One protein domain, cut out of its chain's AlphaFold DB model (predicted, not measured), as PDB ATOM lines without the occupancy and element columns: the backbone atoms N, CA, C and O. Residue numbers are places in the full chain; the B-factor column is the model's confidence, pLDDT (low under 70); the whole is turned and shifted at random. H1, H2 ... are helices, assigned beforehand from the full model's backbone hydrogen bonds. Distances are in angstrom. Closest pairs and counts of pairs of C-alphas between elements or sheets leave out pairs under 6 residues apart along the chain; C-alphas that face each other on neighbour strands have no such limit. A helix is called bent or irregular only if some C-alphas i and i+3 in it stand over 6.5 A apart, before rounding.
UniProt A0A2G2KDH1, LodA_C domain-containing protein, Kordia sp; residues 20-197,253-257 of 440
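Overview. This is residues 20 to 197 and 253 to 257 of the 440 residues of the protein "LodA_C domain-containing protein" of Kordia sp (UniProt A0A2G2KDH1). Two helical hairpins, H2 with H3 and H5 with H6, join where the first residues of H2 cross H6 at about a right angle, and H4 packs on H5 to complete a five-helix body. H1 and H7 meet in a corner to one side of it, H7 reaching away from the body, while the long unnamed stretch of residues 103 to 138 loops out elsewhere. The printed part has 183 residues with seven named helices, H1 to H7 in order along the chain, and no named strand. Its class is all helix, though named elements hold 80 of the 183 residues. The whole is compact, with a radius of gyration of the C-alphas of 17.2 A and spans of 43 by 42 by 32 A.

Along the chain. Find C-alpha 20 at (-28.644, 5.604, -34.700); from there H1 runs to residue 30, 15.1 A. H2, residues 43 to 59, begins at C-alpha 43 at (-36.973, 21.979, -31.892) and covers 23.8 A, with a kink of 35 degrees near residue 50. Next come H3, residues 62 to 68, and H4, residues 79 to 85, each 9.8 A. H5, residues 90 to 102, measures 19.3 A, and H6, residues 139 to 149, 15.2 A. H7, residues 169 to 182, covers 19.7 A and ends at C-alpha 182 at (-26.147, 7.887, -38.244). H2 is irregular, but only just, with C-alphas 46 and 49 6.8 A apart; H5 is irregular at C-alphas 91 and 94, 7.5 A, and H7 at 177 and 180, 7.0 A.

Arrangement. Start at H2: its residues 54 to 59 alone touch H3, closest at the C-alphas of Gln 58 and Tyr 65, 3.9 A. This hairpin runs opposite ways at a shallow tilt of 33 degrees, only just short of steep. With residues 43 to 47 alone H2 touches H6, about perpendicular at 76 degrees, closest at the C-alphas of Ile 47 and Leu 145, 6.4 A. H5 and H6 touch as a hairpin, opposite ways at a shallow tilt of 32 degrees; look at C-alphas 96 and 149, their closest, 4.8 A apart. H5 touches H4 with residues 92 to 96 alone, about perpendicular at 90 degrees, C-alphas 84 and 92 being closest at 5.9 A. H1 is close to H6 but not clearly touching, C-alphas 25 and 140 being closest at 5.7 A. H7 touches H1 with residues 178 to 182 alone, only just about perpendicular at 71 degrees; the closest C-alphas, 20 and 181, are 4.7 A apart. H7 is apart from H2, H3, H4, H5 and H6. Every O i to N i+4 pair is within hydrogen-bond range in H1, H3, H4 and H6, against 8 of 13 in H2, 6 of 9 in H5 and 8 of 10 in H7.

Size, cuts and confidence. The C-alphas of Ser 91 and Pro 255 are farthest apart, 53.3 A. Residues 198 to 252 are not printed, and C-alphas 197 and 253 are 13.5 A apart across this cut. The links from H1 to H2, H5 to H6 and H6 to H7 are long. Mean pLDDT of the printed part is 96.0, and residue 191 is under 70.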
ATOM      1  N   ASN A  20     -28.813   4.927 -35.985       98.19
ATOM      2  CA  ASN A  20     -28.644   5.604 -34.700       98.19
ATOM      3  C   ASN A  20     -29.999   5.885 -34.025       98.19
ATOM      4  O   ASN A  20     -30.159   5.593 -32.841       98.19
ATOM      5  N   ASP A  21     -31.005   6.351 -34.777       98.44
ATOM      6  CA  ASP A  21     -32.367   6.541 -34.257       98.44
ATOM      7  C   ASP A  21     -32.963   5.225 -33.726       98.44
ATOM      8  O   ASP A  21     -33.561   5.193 -32.645       98.44
ATOM      9  N   VAL A  22     -32.775   4.123 -34.463       98.44
ATOM     10  CA  VAL A  22     -33.269   2.786 -34.090       98.44
ATOM     11  C   VAL A  22     -32.630   2.294 -32.798       98.44
ATOM     12  O   VAL A  22     -33.344   1.905 -31.866       98.44
ATOM     13  N   VAL A  23     -31.295   2.308 -32.719       98.50
ATOM     14  CA  VAL A  23     -30.596   1.786 -31.541       98.50
ATOM     15  C   VAL A  23     -30.793   2.698 -30.335       98.50
ATOM     16  O   VAL A  23     -31.000   2.190 -29.240       98.50
ATOM     17  N   GLN A  24     -30.854   4.024 -30.499       98.00
ATOM     18  CA  GLN A  24     -31.174   4.919 -29.381       98.00
ATOM     19  C   GLN A  24     -32.594   4.709 -28.870       98.00
ATOM     20  O   GLN A  24     -32.809   4.712 -27.660       98.00
ATOM     21  N   ASN A  25     -33.566   4.480 -29.757       98.44
ATOM     22  CA  ASN A  25     -34.918   4.123 -29.340       98.44
ATOM     23  C   ASN A  25     -34.923   2.846 -28.476       98.44
ATOM     24  O   ASN A  25     -35.587   2.821 -27.436       98.44
ATOM     25  N   LEU A  26     -34.148   1.823 -28.855       98.50
ATOM     26  CA  LEU A  26     -33.940   0.623 -28.038       98.50
ATOM     27  C   LEU A  26     -33.253   0.958 -26.706       98.50
ATOM     28  O   LEU A  26     -33.757   0.599 -25.644       98.50
ATOM     29  N   PHE A  27     -32.125   1.666 -26.746       98.56
ATOM     30  CA  PHE A  27     -31.293   1.928 -25.576       98.56
ATOM     31  C   PHE A  27     -32.020   2.767 -24.522       98.56
ATOM     32  O   PHE A  27     -31.966   2.441 -23.336       98.56
ATOM     33  N   ILE A  28     -32.750   3.803 -24.944       98.06
ATOM     34  CA  ILE A  28     -33.582   4.632 -24.061       98.06
ATOM     35  C   ILE A  28     -34.732   3.797 -23.487       98.06
ATOM     36  O   ILE A  28     -35.036   3.875 -22.299       98.06
ATOM     37  N   GLY A  29     -35.387   2.993 -24.329       97.19
ATOM     38  CA  GLY A  29     -36.581   2.245 -23.942       97.19
ATOM     39  C   GLY A  29     -36.318   1.010 -23.080       97.19
ATOM     40  O   GLY A  29     -37.223   0.589 -22.357       97.19
ATOM     41  N   LYS A  30     -35.129   0.404 -23.183       97.81
ATOM     42  CA  LYS A  30     -34.832  -0.921 -22.611       97.81
ATOM     43  C   LYS A  30     -33.524  -1.007 -21.828       97.81
ATOM     44  O   LYS A  30     -33.463  -1.780 -20.885       97.81
ATOM     45  N   MET A  31     -32.519  -0.190 -22.148       97.75
ATOM     46  CA  MET A  31     -31.161  -0.338 -21.596       97.75
ATOM     47  C   MET A  31     -30.726   0.818 -20.683       97.75
ATOM     48  O   MET A  31     -29.541   0.972 -20.398       97.75
ATOM     49  N   GLY A  32     -31.664   1.659 -20.233       95.94
ATOM     50  CA  GLY A  32     -31.377   2.753 -19.297       95.94
ATOM     51  C   GLY A  32     -30.484   3.862 -19.863       95.94
ATOM     52  O   GLY A  32     -29.898   4.622 -19.092       95.94
ATOM     53  N   TYR A  33     -30.365   3.970 -21.191       96.50
ATOM     54  CA  TYR A  33     -29.595   5.042 -21.814       96.50
ATOM     55  C   TYR A  33     -30.283   6.397 -21.592       96.50
ATOM     56  O   TYR A  33     -31.507   6.485 -21.740       96.50
ATOM     57  N   PRO A  34     -29.535   7.461 -21.241       94.88
ATOM     58  CA  PRO A  34     -30.118   8.775 -21.011       94.88
ATOM     59  C   PRO A  34     -30.876   9.282 -22.240       94.88
ATOM     60  O   PRO A  34     -30.322   9.326 -23.335       94.88
ATOM     61  N   ASP A  35     -32.125   9.710 -22.052       96.06
ATOM     62  CA  ASP A  35     -32.882  10.403 -23.095       96.06
ATOM     63  C   ASP A  35     -32.367  11.849 -23.220       96.06
ATOM     64  O   ASP A  35     -32.517  12.619 -22.261       96.06
ATOM     65  N   PRO A  36     -31.807  12.262 -24.376       92.69
ATOM     66  CA  PRO A  36     -31.406  13.651 -24.606       92.69
ATOM     67  C   PRO A  36     -32.542  14.658 -24.371       92.69
ATOM     68  O   PRO A  36     -32.295  15.773 -23.918       92.69
ATOM     69  N   SER A  37     -33.796  14.251 -24.594       95.88
ATOM     70  CA  SER A  37     -34.990  15.072 -24.364       95.88
ATOM     71  C   SER A  37     -35.585  14.912 -22.963       95.88
ATOM     72  O   SER A  37     -36.698  15.384 -22.707       95.88
ATOM     73  N   GLY A  38     -34.873  14.273 -22.028       94.44
ATOM     74  CA  GLY A  38     -35.358  14.019 -20.668       94.44
ATOM     75  C   GLY A  38     -35.697  15.292 -19.881       94.44
ATOM     76  O   GLY A  38     -36.548  15.260 -18.994       94.44
ATOM     77  N   LYS A  39     -35.084  16.429 -20.237       95.00
ATOM     78  CA  LYS A  39     -35.375  17.757 -19.662       95.00
ATOM     79  C   LYS A  39     -36.421  18.565 -20.442       95.00
ATOM     80  O   LYS A  39     -36.819  19.630 -19.981       95.00
ATOM     81  N   GLY A  40     -36.869  18.081 -21.597       97.12
ATOM     82  CA  GLY A  40     -37.761  18.803 -22.501       97.12
ATOM     83  C   GLY A  40     -37.392  18.580 -23.966       97.12
ATOM     84  O   GLY A  40     -36.247  18.262 -24.284       97.12
ATOM     85  N   VAL A  41     -38.381  18.736 -24.849       98.50
ATOM     86  CA  VAL A  41     -38.172  18.672 -26.302       98.50
ATOM     87  C   VAL A  41     -37.584  19.994 -26.784       98.50
ATOM     88  O   VAL A  41     -38.062  21.061 -26.396       98.50
ATOM     89  N   GLU A  42     -36.575  19.912 -27.643       98.31
ATOM     90  CA  GLU A  42     -35.950  21.055 -28.309       98.31
ATOM     91  C   GLU A  42     -36.154  20.956 -29.818       98.31
ATOM     92  O   GLU A  42     -35.846  19.925 -30.408       98.31
ATOM     93  N   PHE A  43     -36.657  22.016 -30.459       98.62
ATOM     94  CA  PHE A  43     -36.973  21.979 -31.892       98.62
ATOM     95  C   PHE A  43     -35.759  21.594 -32.742       98.62
ATOM     96  O   PHE A  43     -35.831  20.639 -33.514       98.62
ATOM     97  N   TRP A  44     -34.638  22.297 -32.573       97.88
ATOM     98  CA  TRP A  44     -33.448  22.073 -33.395       97.88
ATOM     99  C   TRP A  44     -32.768  20.724 -33.160       97.88
ATOM    100  O   TRP A  44     -32.210  20.161 -34.096       97.88
ATOM    101  N   ARG A  45     -32.840  20.185 -31.940       96.75
ATOM    102  CA  ARG A  45     -32.244  18.887 -31.600       96.75
ATOM    103  C   ARG A  45     -33.142  17.714 -31.987       96.75
ATOM    104  O   ARG A  45     -32.658  16.714 -32.500       96.75
ATOM    105  N   ASP A  46     -34.437  17.818 -31.699       98.00
ATOM    106  CA  ASP A  46     -35.333  16.659 -31.656       98.00
ATOM    107  C   ASP A  46     -36.310  16.586 -32.834       98.00
ATOM    108  O   ASP A  46     -36.835  15.507 -33.111       98.00
ATOM    109  N   ILE A  47     -36.601  17.718 -33.488       98.62
ATOM    110  CA  ILE A  47     -37.667  17.834 -34.497       98.62
ATOM    111  C   ILE A  47     -37.094  18.160 -35.870       98.62
ATOM    112  O   ILE A  47     -37.378  17.455 -36.839       98.62
ATOM    113  N   TYR A  48     -36.277  19.212 -35.954       98.44
ATOM    114  CA  TYR A  48     -35.725  19.692 -37.216       98.44
ATOM    115  C   TYR A  48     -34.971  18.610 -38.003       98.44
ATOM    116  O   TYR A  48     -35.254  18.500 -39.193       98.44
ATOM    117  N   PRO A  49     -34.137  17.737 -37.395       97.50
ATOM    118  CA  PRO A  49     -33.434  16.704 -38.154       97.50
ATOM    119  C   PRO A  49     -34.376  15.747 -38.896       97.50
ATOM    120  O   PRO A  49     -34.092  15.362 -40.024       97.50
ATOM    121  N   ILE A  50     -35.534  15.398 -38.321       98.31
ATOM    122  CA  ILE A  50     -36.521  14.521 -38.978       98.31
ATOM    123  C   ILE A  50     -37.092  15.218 -40.222       98.31
ATOM    124  O   ILE A  50     -37.174  14.626 -41.300       98.31
ATOM    125  N   LEU A  51     -37.476  16.488 -40.069       98.56
ATOM    126  CA  LEU A  51     -38.073  17.287 -41.138       98.56
ATOM    127  C   LEU A  51     -37.062  17.598 -42.250       98.56
ATOM    128  O   LEU A  51     -37.378  17.446 -43.429       98.56
ATOM    129  N   GLU A  52     -35.840  17.971 -41.878       97.88
ATOM    130  CA  GLU A  52     -34.740  18.253 -42.797       97.88
ATOM    131  C   GLU A  52     -34.375  17.015 -43.620       97.88
ATOM    132  O   GLU A  52     -34.278  17.102 -44.841       97.88
ATOM    133  N   ARG A  53     -34.222  15.842 -42.991       97.62
ATOM    134  CA  ARG A  53     -33.902  14.586 -43.698       97.62
ATOM    135  C   ARG A  53     -35.005  14.184 -44.673       97.62
ATOM    136  O   ARG A  53     -34.718  13.741 -45.787       97.62
ATOM    137  N   MET A  54     -36.267  14.400 -44.298       97.19
ATOM    138  CA  MET A  54     -37.407  14.169 -45.187       97.19
ATOM    139  C   MET A  54     -37.366  15.107 -46.400       97.19
ATOM    140  O   MET A  54     -37.488  14.641 -47.530       97.19
ATOM    141  N   THR A  55     -37.090  16.398 -46.197       98.06
ATOM    142  CA  THR A  55     -36.902  17.353 -47.299       98.06
ATOM    143  C   THR A  55     -35.668  17.042 -48.149       98.06
ATOM    144  O   THR A  55     -35.741  17.120 -49.373       98.06
ATOM    145  N   ASN A  56     -34.545  16.640 -47.557       97.81
ATOM    146  CA  ASN A  56     -33.312  16.321 -48.285       97.81
ATOM    147  C   ASN A  56     -33.415  15.027 -49.107       97.81
ATOM    148  O   ASN A  56     -32.688  14.866 -50.087       97.81
ATOM    149  N   THR A  57     -34.369  14.145 -48.801       98.06
ATOM    150  CA  THR A  57     -34.656  12.969 -49.640       98.06
ATOM    151  C   THR A  57     -35.134  13.369 -51.051       98.06
ATOM    152  O   THR A  57     -35.011  12.580 -51.987       98.06
ATOM    153  N   GLN A  58     -35.565  14.626 -51.267       98.06
ATOM    154  CA  GLN A  58     -35.905  15.171 -52.594       98.06
ATOM    155  C   GLN A  58     -34.820  14.973 -53.659       98.06
ATOM    156  O   GLN A  58     -35.090  14.982 -54.857       98.06
ATOM    157  N   TRP A  59     -33.563  14.874 -53.236       98.31
ATOM    158  CA  TRP A  59     -32.431  14.818 -54.148       98.31
ATOM    159  C   TRP A  59     -32.232  13.450 -54.791       98.31
ATOM    160  O   TRP A  59     -31.524  13.345 -55.791       98.31
ATOM    161  N   VAL A  60     -32.874  12.433 -54.219       98.12
ATOM    162  CA  VAL A  60     -32.704  11.021 -54.561       98.12
ATOM    163  C   VAL A  60     -34.029  10.304 -54.828       98.12
ATOM    164  O   VAL A  60     -34.029   9.119 -55.157       98.12
ATOM    165  N   ASN A  61     -35.165  10.995 -54.709       98.31
ATOM    166  CA  ASN A  61     -36.476  10.466 -55.067       98.31
ATOM    167  C   ASN A  61     -37.416  11.594 -55.534       98.31
ATOM    168  O   ASN A  61     -37.623  12.585 -54.830       98.31
ATOM    169  N   GLU A  62     -38.020  11.421 -56.711       97.88
ATOM    170  CA  GLU A  62     -38.888  12.431 -57.330       97.88
ATOM    171  C   GLU A  62     -40.200  12.641 -56.556       97.88
ATOM    172  O   GLU A  62     -40.694  13.762 -56.449       97.88
ATOM    173  N   GLY A  63     -40.748  11.596 -55.937       97.75
ATOM    174  CA  GLY A  63     -41.935  11.723 -55.096       97.75
ATOM    175  C   GLY A  63     -41.688  12.589 -53.861       97.75
ATOM    176  O   GLY A  63     -42.502  13.456 -53.535       97.75
ATOM    177  N   PHE A  64     -40.532  12.423 -53.209       98.44
ATOM    178  CA  PHE A  64     -40.105  13.326 -52.137       98.44
ATOM    179  C   PHE A  64     -39.845  14.745 -52.654       98.44
ATOM    180  O   PHE A  64     -40.161  15.700 -51.949       98.44
ATOM    181  N   TYR A  65     -39.323  14.910 -53.875       98.38
ATOM    182  CA  TYR A  65     -39.174  16.231 -54.494       98.38
ATOM    183  C   TYR A  65     -40.518  16.940 -54.668       98.38
ATOM    184  O   TYR A  65     -40.661  18.084 -54.242       98.38
ATOM    185  N   MET A  66     -41.530  16.242 -55.177       97.88
ATOM    186  CA  MET A  66     -42.868  16.808 -55.353       97.88
ATOM    187  C   MET A  66     -43.525  17.199 -54.022       97.88
ATOM    188  O   MET A  66     -44.202  18.224 -53.945       97.88
ATOM    189  N   LEU A  67     -43.334  16.406 -52.962       97.81
ATOM    190  CA  LEU A  67     -43.961  16.657 -51.661       97.81
ATOM    191  C   LEU A  67     -43.180  17.632 -50.780       97.81
ATOM    192  O   LEU A  67     -43.791  18.453 -50.106       97.81
ATOM    193  N   PHE A  68     -41.854  17.574 -50.758       98.12
ATOM    194  CA  PHE A  68     -41.024  18.275 -49.768       98.12
ATOM    195  C   PHE A  68     -39.908  19.110 -50.384       98.12
ATOM    196  O   PHE A  68     -39.185  19.778 -49.651       98.12
ATOM    197  N   GLY A  69     -39.727  19.041 -51.703       97.12
ATOM    198  CA  GLY A  69     -38.615  19.676 -52.385       97.12
ATOM    199  C   GLY A  69     -38.719  21.192 -52.476       97.12
ATOM    200  O   GLY A  69     -39.711  21.801 -52.071       97.12
ATOM    201  N   LYS A  70     -37.680  21.810 -53.042       96.00
ATOM    202  CA  LYS A  70     -37.637  23.254 -53.305       96.00
ATOM    203  C   LYS A  70     -38.948  23.727 -53.955       96.00
ATOM    204  O   LYS A  70     -39.421  23.128 -54.912       96.00
ATOM    205  N   ASN A  71     -39.497  24.838 -53.457       96.00
ATOM    206  CA  ASN A  71     -40.778  25.439 -53.876       96.00
ATOM    207  C   ASN A  71     -42.051  24.716 -53.389       96.00
ATOM    208  O   ASN A  71     -43.148  25.231 -53.606       96.00
ATOM    209  N   SER A  72     -41.936  23.590 -52.677       96.88
ATOM    210  CA  SER A  72     -43.080  22.941 -52.031       96.88
ATOM    211  C   SER A  72     -43.574  23.724 -50.800       96.88
ATOM    212  O   SER A  72     -42.764  24.268 -50.042       96.88
ATOM    213  N   PRO A  73     -44.893  23.736 -50.508       95.69
ATOM    214  CA  PRO A  73     -45.423  24.224 -49.229       95.69
ATOM    215  C   PRO A  73     -44.989  23.385 -48.011       95.69
ATOM    216  O   PRO A  73     -45.225  23.802 -46.878       95.69
ATOM    217  N   SER A  74     -44.387  22.215 -48.230       97.38
ATOM    218  CA  SER A  74     -43.773  21.359 -47.205       97.38
ATOM    219  C   SER A  74     -42.255  21.237 -47.371       97.38
ATOM    220  O   SER A  74     -41.653  20.262 -46.928       97.38
ATOM    221  N   ASP A  75     -41.618  22.243 -47.974       97.88
ATOM    222  CA  ASP A  75     -40.170  22.435 -47.886       97.88
ATOM    223  C   ASP A  75     -39.785  22.841 -46.456       97.88
ATOM    224  O   ASP A  75     -39.764  24.019 -46.095       97.88
ATOM    225  N   PHE A  76     -39.478  21.856 -45.617       97.94
ATOM    226  CA  PHE A  76     -39.101  22.093 -44.226       97.94
ATOM    227  C   PHE A  76     -37.703  22.703 -44.062       97.94
ATOM    228  O   PHE A  76     -37.310  23.018 -42.940       97.94
ATOM    229  N   THR A  77     -36.976  22.929 -45.161       96.19
ATOM    230  CA  THR A  77     -35.731  23.709 -45.178       96.19
ATOM    231  C   THR A  77     -35.956  25.175 -45.555       96.19
ATOM    232  O   THR A  77     -35.052  25.999 -45.417       96.19
ATOM    233  N   ASN A  78     -37.173  25.547 -45.968       96.75
ATOM    234  CA  ASN A  78     -37.525  26.930 -46.252       96.75
ATOM    235  C   ASN A  78     -37.509  27.767 -44.959       96.75
ATOM    236  O   ASN A  78     -38.286  27.474 -44.044       96.75
ATOM    237  N   PRO A  79     -36.733  28.869 -44.888       95.56
ATOM    238  CA  PRO A  79     -36.646  29.699 -43.688       95.56
ATOM    239  C   PRO A  79     -38.005  30.174 -43.163       95.56
ATOM    240  O   PRO A  79     -38.228  30.184 -41.959       95.56
ATOM    241  N   LYS A  80     -38.960  30.502 -44.045       96.31
ATOM    242  CA  LYS A  80     -40.304  30.939 -43.628       96.31
ATOM    243  C   LYS A  80     -41.095  29.817 -42.951       96.31
ATOM    244  O   LYS A  80     -41.837  30.082 -42.010       96.31
ATOM    245  N   ILE A  81     -40.941  28.581 -43.426       98.00
ATOM    246  CA  ILE A  81     -41.587  27.402 -42.835       98.00
ATOM    247  C   ILE A  81     -40.900  27.054 -41.510       98.00
ATOM    248  O   ILE A  81     -41.583  26.804 -40.523       98.00
ATOM    249  N   ILE A  82     -39.569  27.125 -41.450       98.06
ATOM    250  CA  ILE A  82     -38.800  26.921 -40.216       98.06
ATOM    251  C   ILE A  82     -39.231  27.906 -39.123       98.06
ATOM    252  O   ILE A  82     -39.525  27.472 -38.011       98.06
ATOM    253  N   GLU A  83     -39.318  29.210 -39.420       98.00
ATOM    254  CA  GLU A  83     -39.757  30.221 -38.442       98.00
ATOM    255  C   GLU A  83     -41.144  29.907 -37.866       98.00
ATOM    256  O   GLU A  83     -41.374  30.076 -36.669       98.00
ATOM    257  N   LEU A  84     -42.055  29.401 -38.702       98.12
ATOM    258  CA  LEU A  84     -43.385  28.978 -38.274       98.12
ATOM    259  C   LEU A  84     -43.324  27.724 -37.387       98.12
ATOM    260  O   LEU A  84     -43.941  27.674 -36.328       98.12
ATOM    261  N   LEU A  85     -42.576  26.700 -37.799       98.56
ATOM    262  CA  LEU A  85     -42.546  25.400 -37.122       98.56
ATOM    263  C   LEU A  85     -41.730  25.401 -35.823       98.56
ATOM    264  O   LEU A  85     -42.016  24.601 -34.927       98.56
ATOM    265  N   LYS A  86     -40.751  26.302 -35.693       98.25
ATOM    266  CA  LYS A  86     -39.928  26.438 -34.485       98.25
ATOM    267  C   LYS A  86     -40.599  27.251 -33.374       98.25
ATOM    268  O   LYS A  86     -40.099  27.253 -32.248       98.25
ATOM    269  N   ASN A  87     -41.686  27.963 -33.682       98.25
ATOM    270  CA  ASN A  87     -42.424  28.790 -32.731       98.25
ATOM    271  C   ASN A  87     -43.392  27.924 -31.894       98.25
ATOM    272  O   ASN A  87     -44.240  27.258 -32.495       98.25
ATOM    273  N   PRO A  88     -43.313  27.911 -30.544       98.06
ATOM    274  CA  PRO A  88     -44.223  27.142 -29.688       98.06
ATOM    275  C   PRO A  88     -45.612  27.774 -29.507       98.06
ATOM    276  O   PRO A  88     -46.546  27.077 -29.103       98.06
ATOM    277  N   ASP A  89     -45.785  29.050 -29.852       97.94
ATOM    278  CA  ASP A  89     -47.018  29.799 -29.611       97.94
ATOM    279  C   ASP A  89     -48.243  29.196 -30.320       97.94
ATOM    280  O   ASP A  89     -48.146  28.509 -31.349       97.94
ATOM    281  N   VAL A  90     -49.427  29.529 -29.792       97.31
ATOM    282  CA  VAL A  90     -50.745  29.137 -30.330       97.31
ATOM    283  C   VAL A  90     -50.924  29.587 -31.787       97.31
ATOM    284  O   VAL A  90     -51.566  28.899 -32.576       97.31
ATOM    285  N   SER A  91     -50.297  30.699 -32.185       97.62
ATOM    286  CA  SER A  91     -50.338  31.215 -33.564       97.62
ATOM    287  C   SER A  91     -49.802  30.224 -34.604       97.62
ATOM    288  O   SER A  91     -50.227  30.263 -35.756       97.62
ATOM    289  N   SER A  92     -48.900  29.327 -34.198       98.00
ATOM    290  CA  SER A  92     -48.264  28.337 -35.077       98.00
ATOM    291  C   SER A  92     -48.789  26.911 -34.849       98.00
ATOM    292  O   SER A  92     -48.417  25.987 -35.571       98.00
ATOM    293  N   GLU A  93     -49.693  26.720 -33.881       98.31
ATOM    294  CA  GLU A  93     -50.199  25.410 -33.452       98.31
ATOM    295  C   GLU A  93     -50.845  24.623 -34.597       98.31
ATOM    296  O   GLU A  93     -50.551  23.442 -34.777       98.31
ATOM    297  N   SER A  94     -51.682  25.273 -35.411       98.38
ATOM    298  CA  SER A  94     -52.353  24.617 -36.541       98.38
ATOM    299  C   SER A  94     -51.353  24.044 -37.554       98.38
ATOM    300  O   SER A  94     -51.543  22.926 -38.032       98.38
ATOM    301  N   ALA A  95     -50.256  24.758 -37.827       98.38
ATOM    302  CA  ALA A  95     -49.219  24.289 -38.739       98.38
ATOM    303  C   ALA A  95     -48.470  23.078 -38.166       98.38
ATOM    304  O   ALA A  95     -48.309  22.074 -38.861       98.38
ATOM    305  N   ARG A  96     -48.077  23.129 -36.884       98.75
ATOM    306  CA  ARG A  96     -47.395  22.003 -36.222       98.75
ATOM    307  C   ARG A  96     -48.289  20.764 -36.145       98.75
ATOM    308  O   ARG A  96     -47.837  19.665 -36.454       98.75
ATOM    309  N   LYS A  97     -49.573  20.936 -35.804       98.75
ATOM    310  CA  LYS A  97     -50.562  19.845 -35.779       98.75
ATOM    311  C   LYS A  97     -50.777  19.223 -37.154       98.75
ATOM    312  O   LYS A  97     -50.770  18.003 -37.244       98.75
ATOM    313  N   ARG A  98     -50.885  20.034 -38.215       98.31
ATOM    314  CA  ARG A  98     -51.007  19.538 -39.596       98.31
ATOM    315  C   ARG A  98     -49.810  18.680 -40.006       98.31
ATOM    316  O   ARG A  98     -49.990  17.638 -40.622       98.31
ATOM    317  N   VAL A  99     -48.594  19.111 -39.668       98.62
ATOM    318  CA  VAL A  99     -47.380  18.324 -39.944       98.62
ATOM    319  C   VAL A  99     -47.378  17.034 -39.121       98.62
ATOM    320  O   VAL A  99     -47.133  15.970 -39.674       98.62
ATOM    321  N   PHE A 100     -47.689  17.103 -37.824       98.81
ATOM    322  CA  PHE A 100     -47.719  15.929 -36.947       98.81
ATOM    323  C   PHE A 100     -48.770  14.889 -37.351       98.81
ATOM    324  O   PHE A 100     -48.475  13.699 -37.333       98.81
ATOM    325  N   GLU A 101     -49.971  15.317 -37.746       98.38
ATOM    326  CA  GLU A 101     -51.053  14.432 -38.198       98.38
ATOM    327  C   GLU A 101     -50.617  13.533 -39.361       98.38
ATOM    328  O   GLU A 101     -51.026  12.367 -39.438       98.38
ATOM    329  N   TRP A 102     -49.733  14.056 -40.216       98.31
ATOM    330  CA  TRP A 102     -49.195  13.336 -41.358       98.31
ATOM    331  C   TRP A 102     -48.241  12.204 -40.953       98.31
ATOM    332  O   TRP A 102     -48.104  11.247 -41.705       98.31
ATOM    333  N   PHE A 103     -47.604  12.258 -39.777       98.50
ATOM    334  CA  PHE A 103     -46.697  11.199 -39.327       98.50
ATOM    335  C   PHE A 103     -47.451   9.948 -38.872       98.50
ATOM    336  O   PHE A 103     -48.441  10.000 -38.131       98.50
ATOM    337  N   ARG A 104     -46.933   8.790 -39.285       97.62
ATOM    338  CA  ARG A 104     -47.430   7.479 -38.860       97.62
ATOM    339  C   ARG A 104     -47.127   7.234 -37.384       97.62
ATOM    340  O   ARG A 104     -46.011   7.464 -36.922       97.62
ATOM    341  N   ASN A 105     -48.120   6.737 -36.648       97.62
ATOM    342  CA  ASN A 105     -47.945   6.332 -35.257       97.62
ATOM    343  C   ASN A 105     -47.311   4.928 -35.200       97.62
ATOM    344  O   ASN A 105     -47.984   3.976 -35.590       97.62
ATOM    345  N   PRO A 106     -46.081   4.763 -34.673       97.00
ATOM    346  CA  PRO A 106     -45.356   3.487 -34.701       97.00
ATOM    347  C   PRO A 106     -45.998   2.348 -33.906       97.00
ATOM    348  O   PRO A 106     -45.568   1.209 -34.035       97.00
ATOM    349  N   VAL A 107     -46.981   2.639 -33.048       96.25
ATOM    350  CA  VAL A 107     -47.700   1.615 -32.271       96.25
ATOM    351  C   VAL A 107     -49.141   1.412 -32.738       96.25
ATOM    352  O   VAL A 107     -49.873   0.641 -32.121       96.25
ATOM    353  N   SER A 108     -49.573   2.123 -33.786       95.56
ATOM    354  CA  SER A 108     -50.897   1.899 -34.368       95.56
ATOM    355  C   SER A 108     -50.884   0.629 -35.224       95.56
ATOM    356  O   SER A 108     -49.944   0.439 -35.998       95.56
ATOM    357  N   PRO A 109     -51.909  -0.234 -35.123       94.19
ATOM    358  CA  PRO A 109     -52.080  -1.360 -36.038       94.19
ATOM    359  C   PRO A 109     -52.706  -0.943 -37.380       94.19
ATOM    360  O   PRO A 109     -52.823  -1.775 -38.271       94.19
ATOM    361  N   GLU A 110     -53.145   0.311 -37.511       94.38
ATOM    362  CA  GLU A 110     -53.816   0.811 -38.712       94.38
ATOM    363  C   GLU A 110     -52.836   0.963 -39.878       94.38
ATOM    364  O   GLU A 110     -51.781   1.594 -39.738       94.38
ATOM    365  N   ASP A 111     -53.221   0.439 -41.041       93.56
ATOM    366  CA  ASP A 111     -52.565   0.789 -42.292       93.56
ATOM    367  C   ASP A 111     -52.955   2.214 -42.706       93.56
ATOM    368  O   ASP A 111     -54.122   2.604 -42.688       93.56
ATOM    369  N   THR A 112     -51.939   3.014 -43.006       95.25
ATOM    370  CA  THR A 112     -52.048   4.456 -43.268       95.25
ATOM    371  C   THR A 112     -51.061   4.838 -44.373       95.25
ATOM    372  O   THR A 112     -50.049   5.499 -44.102       95.25
ATOM    373  N   PRO A 113     -51.266   4.372 -45.616       94.00
ATOM    374  CA  PRO A 113     -50.306   4.532 -46.712       94.00
ATOM    375  C   PRO A 113     -50.072   5.999 -47.107       94.00
ATOM    376  O   PRO A 113     -49.020   6.343 -47.638       94.00
ATOM    377  N   GLU A 114     -51.008   6.895 -46.799       95.50
ATOM    378  CA  GLU A 114     -50.890   8.335 -47.033       95.50
ATOM    379  C   GLU A 114     -49.966   9.058 -46.037       95.50
ATOM    380  O   GLU A 114     -49.617  10.221 -46.261       95.50
ATOM    381  N   LYS A 115     -49.575   8.400 -44.936       97.81
ATOM    382  CA  LYS A 115     -48.743   8.983 -43.873       97.81
ATOM    383  C   LYS A 115     -47.241   8.923 -44.154       97.81
ATOM    384  O   LYS A 115     -46.747   8.073 -44.893       97.81
ATOM    385  N   VAL A 116     -46.499   9.824 -43.513       97.88
ATOM    386  CA  VAL A 116     -45.048   9.979 -43.665       97.88
ATOM    387  C   VAL A 116     -44.254   9.251 -42.568       97.88
ATOM    388  O   VAL A 116     -44.765   9.065 -41.453       97.88
ATOM    389  N   PRO A 117     -42.987   8.890 -42.852       97.31
ATOM    390  CA  PRO A 117     -42.314   9.020 -44.151       97.31
ATOM    391  C   PRO A 117     -42.861   8.024 -45.194       97.31
ATOM    392  O   PRO A 117     -43.282   6.928 -44.814       97.31
ATOM    393  N   PRO A 118     -42.891   8.388 -46.492       96.69
ATOM    394  CA  PRO A 118     -43.385   7.520 -47.558       96.69
ATOM    395  C   PRO A 118     -42.297   6.521 -47.978       96.69
ATOM    396  O   PRO A 118     -41.812   6.535 -49.112       96.69
ATOM    397  N   PHE A 119     -41.906   5.663 -47.035       97.38
ATOM    398  CA  PHE A 119     -41.068   4.495 -47.287       97.38
ATOM    399  C   PHE A 119     -41.856   3.206 -47.051       97.38
ATOM    400  O   PHE A 119     -42.707   3.154 -46.159       97.38
ATOM    401  N   TYR A 120     -41.538   2.166 -47.822       96.69
ATOM    402  CA  TYR A 120     -41.997   0.805 -47.555       96.69
ATOM    403  C   TYR A 120     -41.550   0.357 -46.163       96.69
ATOM    404  O   TYR A 120     -40.559   0.858 -45.635       96.69
ATOM    405  N   GLY A 121     -42.309  -0.545 -45.552       95.94
ATOM    406  CA  GLY A 121     -42.049  -1.101 -44.228       95.94
ATOM    407  C   GLY A 121     -41.537  -2.543 -44.273       95.94
ATOM    408  O   GLY A 121     -41.414  -3.152 -45.333       95.94
ATOM    409  N   ASP A 122     -41.242  -3.090 -43.095       95.94
ATOM    410  CA  ASP A 122     -40.699  -4.444 -42.906       95.94
ATOM    411  C   ASP A 122     -41.619  -5.573 -43.404       95.94
ATOM    412  O   ASP A 122     -41.152  -6.696 -43.554       95.94
ATOM    413  N   GLY A 123     -42.917  -5.315 -43.590       94.81
ATOM    414  CA  GLY A 123     -43.900  -6.303 -44.051       94.81
ATOM    415  C   GLY A 123     -44.240  -6.217 -45.541       94.81
ATOM    416  O   GLY A 123     -44.967  -7.075 -46.040       94.81
ATOM    417  N   PHE A 124     -43.736  -5.200 -46.247       93.81
ATOM    418  CA  PHE A 124     -44.129  -4.931 -47.627       93.81
ATOM    419  C   PHE A 124     -43.798  -6.096 -48.569       93.81
ATOM    420  O   PHE A 124     -42.645  -6.487 -48.699       93.81
ATOM    421  N   GLY A 125     -44.798  -6.582 -49.308       89.62
ATOM    422  CA  GLY A 125     -44.636  -7.621 -50.332       89.62
ATOM    423  C   GLY A 125     -44.892  -9.040 -49.820       89.62
ATOM    424  O   GLY A 125     -45.380  -9.869 -50.588       89.62
ATOM    425  N   ASP A 126     -44.657  -9.288 -48.530       89.69
ATOM    426  CA  ASP A 126     -45.023 -10.538 -47.850       89.69
ATOM    427  C   ASP A 126     -46.428 -10.468 -47.226       89.69
ATOM    428  O   ASP A 126     -47.134 -11.476 -47.132       89.69
ATOM    429  N   TYR A 127     -46.846  -9.265 -46.826       88.44
ATOM    430  CA  TYR A 127     -48.160  -8.963 -46.272       88.44
ATOM    431  C   TYR A 127     -48.801  -7.793 -47.029       88.44
ATOM    432  O   TYR A 127     -48.154  -7.122 -47.837       88.44
ATOM    433  N   THR A 128     -50.101  -7.595 -46.806       84.81
ATOM    434  CA  THR A 128     -50.873  -6.506 -47.412       84.81
ATOM    435  C   THR A 128     -51.861  -5.928 -46.411       84.81
ATOM    436  O   THR A 128     -52.448  -6.674 -45.622       84.81
ATOM    437  N   ASP A 129     -52.098  -4.622 -46.509       85.56
ATOM    438  CA  ASP A 129     -53.094  -3.872 -45.739       85.56
ATOM    439  C   ASP A 129     -52.830  -3.923 -44.221       85.56
ATOM    440  O   ASP A 129     -53.756  -3.960 -43.401       85.56
ATOM    441  N   ILE A 130     -51.550  -3.948 -43.830       92.75
ATOM    442  CA  ILE A 130     -51.118  -3.929 -42.425       92.75
ATOM    443  C   ILE A 130     -50.168  -2.768 -42.140       92.75
ATOM    444  O   ILE A 130     -49.448  -2.288 -43.010       92.75
ATOM    445  N   SER A 131     -50.079  -2.355 -40.873       92.88
ATOM    446  CA  SER A 131     -49.209  -1.238 -40.475       92.88
ATOM    447  C   SER A 131     -47.715  -1.455 -40.751       92.88
ATOM    448  O   SER A 131     -46.959  -0.484 -40.768       92.88
ATOM    449  N   LEU A 132     -47.281  -2.702 -40.973       93.81
ATOM    450  CA  LEU A 132     -45.899  -3.044 -41.319       93.81
ATOM    451  C   LEU A 132     -45.567  -2.828 -42.800       93.81
ATOM    452  O   LEU A 132     -44.392  -2.899 -43.145       93.81
ATOM    453  N   ASP A 133     -46.543  -2.523 -43.658       94.06
ATOM    454  CA  ASP A 133     -46.299  -2.263 -45.084       94.06
ATOM    455  C   ASP A 133     -45.580  -0.929 -45.318       94.06
ATOM    456  O   ASP A 133     -44.983  -0.717 -46.373       94.06
ATOM    457  N   ASN A 134     -45.595  -0.031 -44.326       95.50
ATOM    458  CA  ASN A 134     -45.013   1.303 -44.417       95.50
ATOM    459  C   ASN A 134     -44.164   1.631 -43.180       95.50
ATOM    460  O   ASN A 134     -44.610   1.472 -42.044       95.50
ATOM    461  N   LEU A 135     -42.953   2.153 -43.382       96.38
ATOM    462  CA  LEU A 135     -42.016   2.458 -42.297       96.38
ATOM    463  C   LEU A 135     -42.554   3.587 -41.395       96.38
ATOM    464  O   LEU A 135     -42.832   4.688 -41.884       96.38
ATOM    465  N   PRO A 136     -42.678   3.385 -40.073       96.94
ATOM    466  CA  PRO A 136     -42.894   4.486 -39.149       96.94
ATOM    467  C   PRO A 136     -41.562   5.100 -38.690       96.94
ATOM    468  O   PRO A 136     -40.513   4.457 -38.692       96.94
ATOM    469  N   ILE A 137     -41.617   6.339 -38.203       97.94
ATOM    470  CA  ILE A 137     -40.558   6.876 -37.333       97.94
ATOM    471  C   ILE A 137     -40.488   6.095 -36.012       97.94
ATOM    472  O   ILE A 137     -41.425   5.384 -35.646       97.94
ATOM    473  N   THR A 138     -39.414   6.252 -35.238       98.38
ATOM    474  CA  THR A 138     -39.292   5.541 -33.955       98.38
ATOM    475  C   THR A 138     -40.298   6.034 -32.907       98.38
ATOM    476  O   THR A 138     -40.799   7.160 -32.962       98.38
ATOM    477  N   VAL A 139     -40.574   5.212 -31.886       98.25
ATOM    478  CA  VAL A 139     -41.460   5.587 -30.763       98.25
ATOM    479  C   VAL A 139     -40.940   6.834 -30.044       98.25
ATOM    480  O   VAL A 139     -41.727   7.708 -29.670       98.25
ATOM    481  N   THR A 140     -39.624   6.939 -29.863       98.12
ATOM    482  CA  THR A 140     -38.981   8.119 -29.274       98.12
ATOM    483  C   THR A 140     -39.192   9.370 -30.132       98.12
ATOM    484  O   THR A 140     -39.647  10.390 -29.608       98.12
ATOM    485  N   GLN A 141     -38.953   9.294 -31.447       98.56
ATOM    486  CA  GLN A 141     -39.198  10.404 -32.378       98.56
ATOM    487  C   GLN A 141     -40.676  10.830 -32.374       98.56
ATOM    488  O   GLN A 141     -40.980  12.015 -32.237       98.56
ATOM    489  N   TYR A 142     -41.611   9.874 -32.418       98.69
ATOM    490  CA  TYR A 142     -43.047  10.162 -32.420       98.69
ATOM    491  C   TYR A 142     -43.508  10.870 -31.136       98.69
ATOM    492  O   TYR A 142     -44.261  11.841 -31.190       98.69
ATOM    493  N   LYS A 143     -43.025  10.439 -29.961       98.50
ATOM    494  CA  LYS A 143     -43.327  11.104 -28.678       98.50
ATOM    495  C   LYS A 143     -42.830  12.552 -28.643       98.50
ATOM    496  O   LYS A 143     -43.520  13.414 -28.094       98.50
ATOM    497  N   ARG A 144     -41.652  12.820 -29.216       98.69
ATOM    498  CA  ARG A 144     -41.078  14.172 -29.321       98.69
ATOM    499  C   ARG A 144     -41.904  15.043 -30.270       98.69
ATOM    500  O   ARG A 144     -42.319  16.129 -29.871       98.69
ATOM    501  N   LEU A 145     -42.241  14.528 -31.454       98.81
ATOM    502  CA  LEU A 145     -43.116  15.198 -32.423       98.81
ATOM    503  C   LEU A 145     -44.501  15.509 -31.852       98.81
ATOM    504  O   LEU A 145     -45.013  16.606 -32.062       98.81
ATOM    505  N   LYS A 146     -45.083  14.603 -31.060       98.75
ATOM    506  CA  LYS A 146     -46.362  14.857 -30.391       98.75
ATOM    507  C   LYS A 146     -46.276  16.064 -29.452       98.75
ATOM    508  O   LYS A 146     -47.058  17.000 -29.605       98.75
ATOM    509  N   LYS A 147     -45.291  16.090 -28.546       98.81
ATOM    510  CA  LYS A 147     -45.068  17.231 -27.638       98.81
ATOM    511  C   LYS A 147     -44.819  18.536 -28.399       98.81
ATOM    512  O   LYS A 147     -45.382  19.567 -28.044       98.81
ATOM    513  N   TRP A 148     -44.024  18.488 -29.467       98.81
ATOM    514  CA  TRP A 148     -43.794  19.635 -30.348       98.81
ATOM    515  C   TRP A 148     -45.096  20.153 -30.977       98.81
ATOM    516  O   TRP A 148     -45.380  21.353 -30.932       98.81
ATOM    517  N   SER A 149     -45.942  19.255 -31.485       98.75
ATOM    518  CA  SER A 149     -47.237  19.622 -32.066       98.75
ATOM    519  C   SER A 149     -48.169  20.306 -31.058       98.75
ATOM    520  O   SER A 149     -48.900  21.228 -31.412       98.75
ATOM    521  N   GLU A 150     -48.068  19.924 -29.784       98.56
ATOM    522  CA  GLU A 150     -48.831  20.473 -28.658       98.56
ATOM    523  C   GLU A 150     -48.227  21.777 -28.097       98.56
ATOM    524  O   GLU A 150     -48.792  22.363 -27.179       98.56
ATOM    525  N   GLY A 151     -47.095  22.257 -28.631       98.50
ATOM    526  CA  GLY A 151     -46.405  23.452 -28.117       98.50
ATOM    527  C   GLY A 151     -45.569  23.207 -26.855       98.50
ATOM    528  O   GLY A 151     -45.087  24.153 -26.242       98.50
ATOM    529  N   ILE A 152     -45.359  21.946 -26.465       98.50
ATOM    530  CA  ILE A 152     -44.604  21.544 -25.269       98.50
ATOM    531  C   ILE A 152     -43.135  21.312 -25.648       98.50
ATOM    532  O   ILE A 152     -42.614  20.194 -25.598       98.50
ATOM    533  N   PHE A 153     -42.472  22.378 -26.083       98.69
ATOM    534  CA  PHE A 153     -41.065  22.370 -26.475       98.69
ATOM    535  C   PHE A 153     -40.459  23.766 -26.328       98.69
ATOM    536  O   PHE A 153     -41.176  24.760 -26.221       98.69
ATOM    537  N   VAL A 154     -39.133  23.841 -26.351       98.25
ATOM    538  CA  VAL A 154     -38.407  25.103 -26.534       98.25
ATOM    539  C   VAL A 154     -37.709  25.090 -27.887       98.25
ATOM    540  O   VAL A 154     -37.368  24.030 -28.410       98.25
ATOM    541  N   THR A 155     -37.485  26.256 -28.483       98.00
ATOM    542  CA  THR A 155     -36.834  26.334 -29.797       98.00
ATOM    543  C   THR A 155     -35.397  25.792 -29.754       98.00
ATOM    544  O   THR A 155     -35.009  25.035 -30.641       98.00
ATOM    545  N   GLY A 156     -34.638  26.107 -28.697       95.06
ATOM    546  CA  GLY A 156     -33.214  25.766 -28.596       95.06
ATOM    547  C   GLY A 156     -32.355  26.564 -29.582       95.06
ATOM    548  O   GLY A 156     -32.803  27.577 -30.126       95.06
ATOM    549  N   GLU A 157     -31.144  26.082 -29.849       92.00
ATOM    550  CA  GLU A 157     -30.215  26.669 -30.823       92.00
ATOM    551  C   GLU A 157     -29.997  25.724 -32.002       92.00
ATOM    552  O   GLU A 157     -29.996  24.502 -31.841       92.00
ATOM    553  N   HIS A 158     -29.828  26.297 -33.194       90.12
ATOM    554  CA  HIS A 158     -29.443  25.519 -34.363       90.12
ATOM    555  C   HIS A 158     -28.065  24.905 -34.106       90.12
ATOM    556  O   HIS A 158     -27.149  25.612 -33.690       90.12
ATOM    557  N   LEU A 159     -27.918  23.601 -34.348       81.62
ATOM    558  CA  LEU A 159     -26.658  22.903 -34.115       81.62
ATOM    559  C   LEU A 159     -25.584  23.463 -35.055       81.62
ATOM    560  O   LEU A 159     -25.601  23.218 -36.263       81.62
ATOM    561  N   GLU A 160     -24.648  24.231 -34.505       81.31
ATOM    562  CA  GLU A 160     -23.449  24.628 -35.234       81.31
ATOM    563  C   GLU A 160     -22.509  23.427 -35.363       81.31
ATOM    564  O   GLU A 160     -22.262  22.697 -34.400       81.31
ATOM    565  N   GLN A 161     -21.964  23.212 -36.562       83.56
ATOM    566  CA  GLN A 161     -20.967  22.165 -36.761       83.56
ATOM    567  C   GLN A 161     -19.655  22.571 -36.093       83.56
ATOM    568  O   GLN A 161     -18.923  23.437 -36.577       83.56
ATOM    569  N   ILE A 162     -19.350  21.918 -34.977       87.75
ATOM    570  CA  ILE A 162     -18.081  22.076 -34.275       87.75
ATOM    571  C   ILE A 162     -17.077  21.090 -34.887       87.75
ATOM    572  O   ILE A 162     -17.358  19.889 -34.923       87.75
ATOM    573  N   PRO A 163     -15.903  21.554 -35.359       93.38
ATOM    574  CA  PRO A 163     -14.829  20.667 -35.790       93.38
ATOM    575  C   PRO A 163     -14.520  19.605 -34.731       93.38
ATOM    576  O   PRO A 163     -14.413  19.916 -33.546       93.38
ATOM    577  N   PHE A 164     -14.377  18.350 -35.158       94.00
ATOM    578  CA  PHE A 164     -14.238  17.206 -34.251       94.00
ATOM    579  C   PHE A 164     -13.084  17.365 -33.247       94.00
ATOM    580  O   PHE A 164     -13.216  17.032 -32.072       94.00
ATOM    581  N   ASP A 165     -11.965  17.937 -33.687       96.12
ATOM    582  CA  ASP A 165     -10.778  18.213 -32.874       96.12
ATOM    583  C   ASP A 165     -10.993  19.294 -31.799       96.12
ATOM    584  O   ASP A 165     -10.195  19.390 -30.866       96.12
ATOM    585  N   LYS A 166     -12.076  20.074 -31.893       96.19
ATOM    586  CA  LYS A 166     -12.479  21.077 -30.895       96.19
ATOM    587  C   LYS A 166     -13.472  20.554 -29.858       96.19
ATOM    588  O   LYS A 166     -13.702  21.239 -28.864       96.19
ATOM    589  N   LEU A 167     -14.059  19.377 -30.073       95.19
ATOM    590  CA  LEU A 167     -14.896  18.713 -29.074       95.19
ATOM    591  C   LEU A 167     -14.037  18.258 -27.884       95.19
ATOM    592  O   LEU A 167     -12.874  17.885 -28.049       95.19
ATOM    593  N   SER A 168     -14.608  18.235 -26.678       96.00
ATOM    594  CA  SER A 168     -13.939  17.604 -25.537       96.00
ATOM    595  C   SER A 168     -13.734  16.100 -25.790       96.00
ATOM    596  O   SER A 168     -14.493  15.494 -26.549       96.00
ATOM    597  N   PRO A 169     -12.770  15.434 -25.126       96.81
ATOM    598  CA  PRO A 169     -12.549  13.999 -25.326       96.81
ATOM    599  C   PRO A 169     -13.800  13.132 -25.104       96.81
ATOM    600  O   PRO A 169     -14.009  12.148 -25.810       96.81
ATOM    601  N   ALA A 170     -14.663  13.503 -24.154       95.06
ATOM    602  CA  ALA A 170     -15.917  12.790 -23.913       95.06
ATOM    603  C   ALA A 170     -16.919  12.976 -25.068       95.06
ATOM    604  O   ALA A 170     -17.558  12.015 -25.497       95.06
ATOM    605  N   GLU A 171     -17.024  14.193 -25.606       93.88
ATOM    606  CA  GLU A 171     -17.873  14.496 -26.763       93.88
ATOM    607  C   GLU A 171     -17.356  13.822 -28.035       93.88
ATOM    608  O   GLU A 171     -18.158  13.287 -28.795       93.88
ATOM    609  N   GLN A 172     -16.036  13.758 -28.232       96.00
ATOM    610  CA  GLN A 172     -15.419  13.014 -29.333       96.00
ATOM    611  C   GLN A 172     -15.796  11.533 -29.290       96.00
ATOM    612  O   GLN A 172     -16.221  10.973 -30.298       96.00
ATOM    613  N   VAL A 173     -15.693  10.892 -28.121       94.62
ATOM    614  CA  VAL A 173     -16.085   9.483 -27.953       94.62
ATOM    615  C   VAL A 173     -17.573   9.289 -28.234       94.62
ATOM    616  O   VAL A 173     -17.947   8.345 -28.929       94.62
ATOM    617  N   ASN A 174     -18.429  10.183 -27.731       92.44
ATOM    618  CA  ASN A 174     -19.862  10.111 -27.995       92.44
ATOM    619  C   ASN A 174     -20.181  10.281 -29.492       92.44
ATOM    620  O   ASN A 174     -20.951   9.498 -30.043       92.44
ATOM    621  N   ALA A 175     -19.542  11.241 -30.164       93.50
ATOM    622  CA  ALA A 175     -19.691  11.451 -31.600       93.50
ATOM    623  C   ALA A 175     -19.239  10.220 -32.405       93.50
ATOM    624  O   ALA A 175     -19.956   9.782 -33.300       93.50
ATOM    625  N   LEU A 176     -18.108   9.600 -32.044       95.50
ATOM    626  CA  LEU A 176     -17.609   8.384 -32.701       95.50
ATOM    627  C   LEU A 176     -18.501   7.153 -32.478       95.50
ATOM    628  O   LEU A 176     -18.521   6.266 -33.327       95.50
ATOM    629  N   ASN A 177     -19.238   7.078 -31.365       94.69
ATOM    630  CA  ASN A 177     -20.217   6.009 -31.154       94.69
ATOM    631  C   ASN A 177     -21.434   6.159 -32.085       94.69
ATOM    632  O   ASN A 177     -21.970   5.156 -32.550       94.69
ATOM    633  N   GLN A 178     -21.873   7.397 -32.333       94.75
ATOM    634  CA  GLN A 178     -23.109   7.686 -33.063       94.75
ATOM    635  C   GLN A 178     -22.903   7.785 -34.575       94.75
ATOM    636  O   GLN A 178     -23.676   7.196 -35.327       94.75
ATOM    637  N   ALA A 179     -21.857   8.487 -35.023       94.31
ATOM    638  CA  ALA A 179     -21.669   8.849 -36.427       94.31
ATOM    639  C   ALA A 179     -21.744   7.656 -37.404       94.31
ATOM    640  O   ALA A 179     -22.494   7.756 -38.373       94.31
ATOM    641  N   PRO A 180     -21.103   6.494 -37.146       94.19
ATOM    642  CA  PRO A 180     -21.204   5.357 -38.064       94.19
ATOM    643  C   PRO A 180     -22.631   4.814 -38.225       94.19
ATOM    644  O   PRO A 180     -22.988   4.325 -39.292       94.19
ATOM    645  N   LEU A 181     -23.451   4.876 -37.169       96.94
ATOM    646  CA  LEU A 181     -24.845   4.425 -37.207       96.94
ATOM    647  C   LEU A 181     -25.783   5.512 -37.741       96.94
ATOM    648  O   LEU A 181     -26.837   5.193 -38.282       96.94
ATOM    649  N   GLU A 182     -25.417   6.785 -37.614       95.56
ATOM    650  CA  GLU A 182     -26.147   7.887 -38.244       95.56
ATOM    651  C   GLU A 182     -26.083   7.759 -39.772       95.56
ATOM    652  O   GLU A 182     -27.078   7.953 -40.464       95.56
ATOM    653  N   ASP A 183     -24.929   7.333 -40.287       93.75
ATOM    654  CA  ASP A 183     -24.717   7.039 -41.703       93.75
ATOM    655  C   ASP A 183     -25.338   5.712 -42.175       93.75
ATOM    656  O   ASP A 183     -25.317   5.440 -43.372       93.75
ATOM    657  N   CYS A 184     -25.941   4.897 -41.310       96.44
ATOM    658  CA  CYS A 184     -26.662   3.690 -41.734       96.44
ATOM    659  C   CYS A 184     -28.177   3.939 -41.752       96.44
ATOM    660  O   CYS A 184     -28.699   4.710 -40.942       96.44
ATOM    661  N   LEU A 185     -28.915   3.258 -42.631       96.38
ATOM    662  CA  LEU A 185     -30.379   3.373 -42.653       96.38
ATOM    663  C   LEU A 185     -31.024   2.600 -41.498       96.38
ATOM    664  O   LEU A 185     -30.628   1.484 -41.181       96.38
ATOM    665  N   GLY A 186     -32.042   3.196 -40.875       96.50
ATOM    666  CA  GLY A 186     -32.789   2.603 -39.762       96.50
ATOM    667  C   GLY A 186     -34.011   1.783 -40.180       96.50
ATOM    668  O   GLY A 186     -34.759   1.314 -39.326       96.50
ATOM    669  N   GLY A 187     -34.248   1.635 -41.477       93.88
ATOM    670  CA  GLY A 187     -35.350   0.849 -42.008       93.88
ATOM    671  C   GLY A 187     -35.726   1.250 -43.440       93.88
ATOM    672  O   GLY A 187     -35.171   2.223 -43.958       93.88
ATOM    673  N   PRO A 188     -36.664   0.514 -44.065       95.38
ATOM    674  CA  PRO A 188     -37.222  -0.742 -43.551       95.38
ATOM    675  C   PRO A 188     -36.168  -1.842 -43.432       95.38
ATOM    676  O   PRO A 188     -35.117  -1.784 -44.074       95.38
ATOM    677  N   PHE A 189     -36.442  -2.829 -42.588       96.12
ATOM    678  CA  PHE A 189     -35.632  -4.029 -42.450       96.12
ATOM    679  C   PHE A 189     -36.305  -5.207 -43.146       96.12
ATOM    680  O   PHE A 189     -36.883  -6.084 -42.506       96.12
ATOM    681  N   HIS A 190     -36.218  -5.192 -44.473       93.44
ATOM    682  CA  HIS A 190     -36.751  -6.211 -45.360       93.44
ATOM    683  C   HIS A 190     -35.644  -6.730 -46.284       93.44
ATOM    684  O   HIS A 190     -35.642  -6.427 -47.478       93.44
ATOM    685  N   PRO A 191     -34.700  -7.535 -45.778       61.28
ATOM    686  CA  PRO A 191     -33.284  -7.133 -45.689       61.28
ATOM    687  C   PRO A 191     -32.971  -5.726 -45.140       61.28
ATOM    688  O   PRO A 191     -33.364  -5.403 -44.028       61.28
ATOM    689  N   GLY A 192     -32.162  -4.925 -45.829       88.88
ATOM    690  CA  GLY A 192     -31.592  -3.639 -45.409       88.88
ATOM    691  C   GLY A 192     -30.430  -3.284 -46.347       88.88
ATOM    692  O   GLY A 192     -30.192  -4.019 -47.300       88.88
ATOM    693  N   ILE A 193     -29.672  -2.217 -46.073       94.69
ATOM    694  CA  ILE A 193     -28.473  -1.878 -46.869       94.69
ATOM    695  C   ILE A 193     -27.193  -2.255 -46.123       94.69
ATOM    696  O   ILE A 193     -26.481  -3.177 -46.513       94.69
ATOM    697  N   GLU A 194     -26.885  -1.555 -45.032       96.50
ATOM    698  CA  GLU A 194     -25.642  -1.765 -44.287       96.50
ATOM    699  C   GLU A 194     -25.756  -2.892 -43.260       96.50
ATOM    700  O   GLU A 194     -24.859  -3.724 -43.107       96.50
ATOM    701  N   LEU A 195     -26.866  -2.874 -42.527       97.06
ATOM    702  CA  LEU A 195     -27.223  -3.752 -41.418       97.06
ATOM    703  C   LEU A 195     -28.747  -3.936 -41.432       97.06
ATOM    704  O   LEU A 195     -29.454  -3.307 -42.221       97.06
ATOM    705  N   THR A 196     -29.272  -4.782 -40.548       97.62
ATOM    706  CA  THR A 196     -30.703  -5.114 -40.541       97.62
ATOM    707  C   THR A 196     -31.299  -5.152 -39.128       97.62
ATOM    708  O   THR A 196     -30.673  -4.735 -38.148       97.62
ATOM    709  N   TRP A 197     -32.526  -5.667 -39.027       97.50
ATOM    710  CA  TRP A 197     -33.384  -5.727 -37.849       97.50
ATOM    711  C   TRP A 197     -32.693  -6.213 -36.576       97.50
ATOM    712  O   TRP A 197     -33.111  -5.816 -35.493       97.50
ATOM    713  N   GLY A 253     -28.429  -9.937 -48.185       94.44
ATOM    714  CA  GLY A 253     -28.429 -10.667 -49.441       94.44
ATOM    715  C   GLY A 253     -27.022 -10.939 -49.960       94.44
ATOM    716  O   GLY A 253     -26.071 -10.172 -49.764       94.44
ATOM    717  N   VAL A 254     -26.884 -12.086 -50.624       94.38
ATOM    718  CA  VAL A 254     -25.615 -12.558 -51.171       94.38
ATOM    719  C   VAL A 254     -25.794 -12.868 -52.663       94.38
ATOM    720  O   VAL A 254     -26.475 -13.838 -52.995       94.38
ATOM    721  N   PRO A 255     -25.148 -12.105 -53.565       96.06
ATOM    722  CA  PRO A 255     -24.291 -10.950 -53.283       96.06
ATOM    723  C   PRO A 255     -25.111  -9.673 -52.994       96.06
ATOM    724  O   PRO A 255     -26.227  -9.527 -53.477       96.06
ATOM    725  N   TRP A 256     -24.543  -8.718 -52.252       96.12
ATOM    726  CA  TRP A 256     -25.247  -7.496 -51.820       96.12
ATOM    727  C   TRP A 256     -25.779  -6.643 -52.987       96.12
ATOM    728  O   TRP A 256     -26.782  -5.950 -52.852       96.12
ATOM    729  N   GLN A 257     -25.140  -6.719 -54.159       96.44
ATOM    730  CA  GLN A 257     -25.563  -6.010 -55.369       96.44
ATOM    731  C   GLN A 257     -26.988  -6.374 -55.809       96.44
ATOM    732  O   GLN A 257     -27.674  -5.550 -56.408       96.44
TER     733      GLN A 257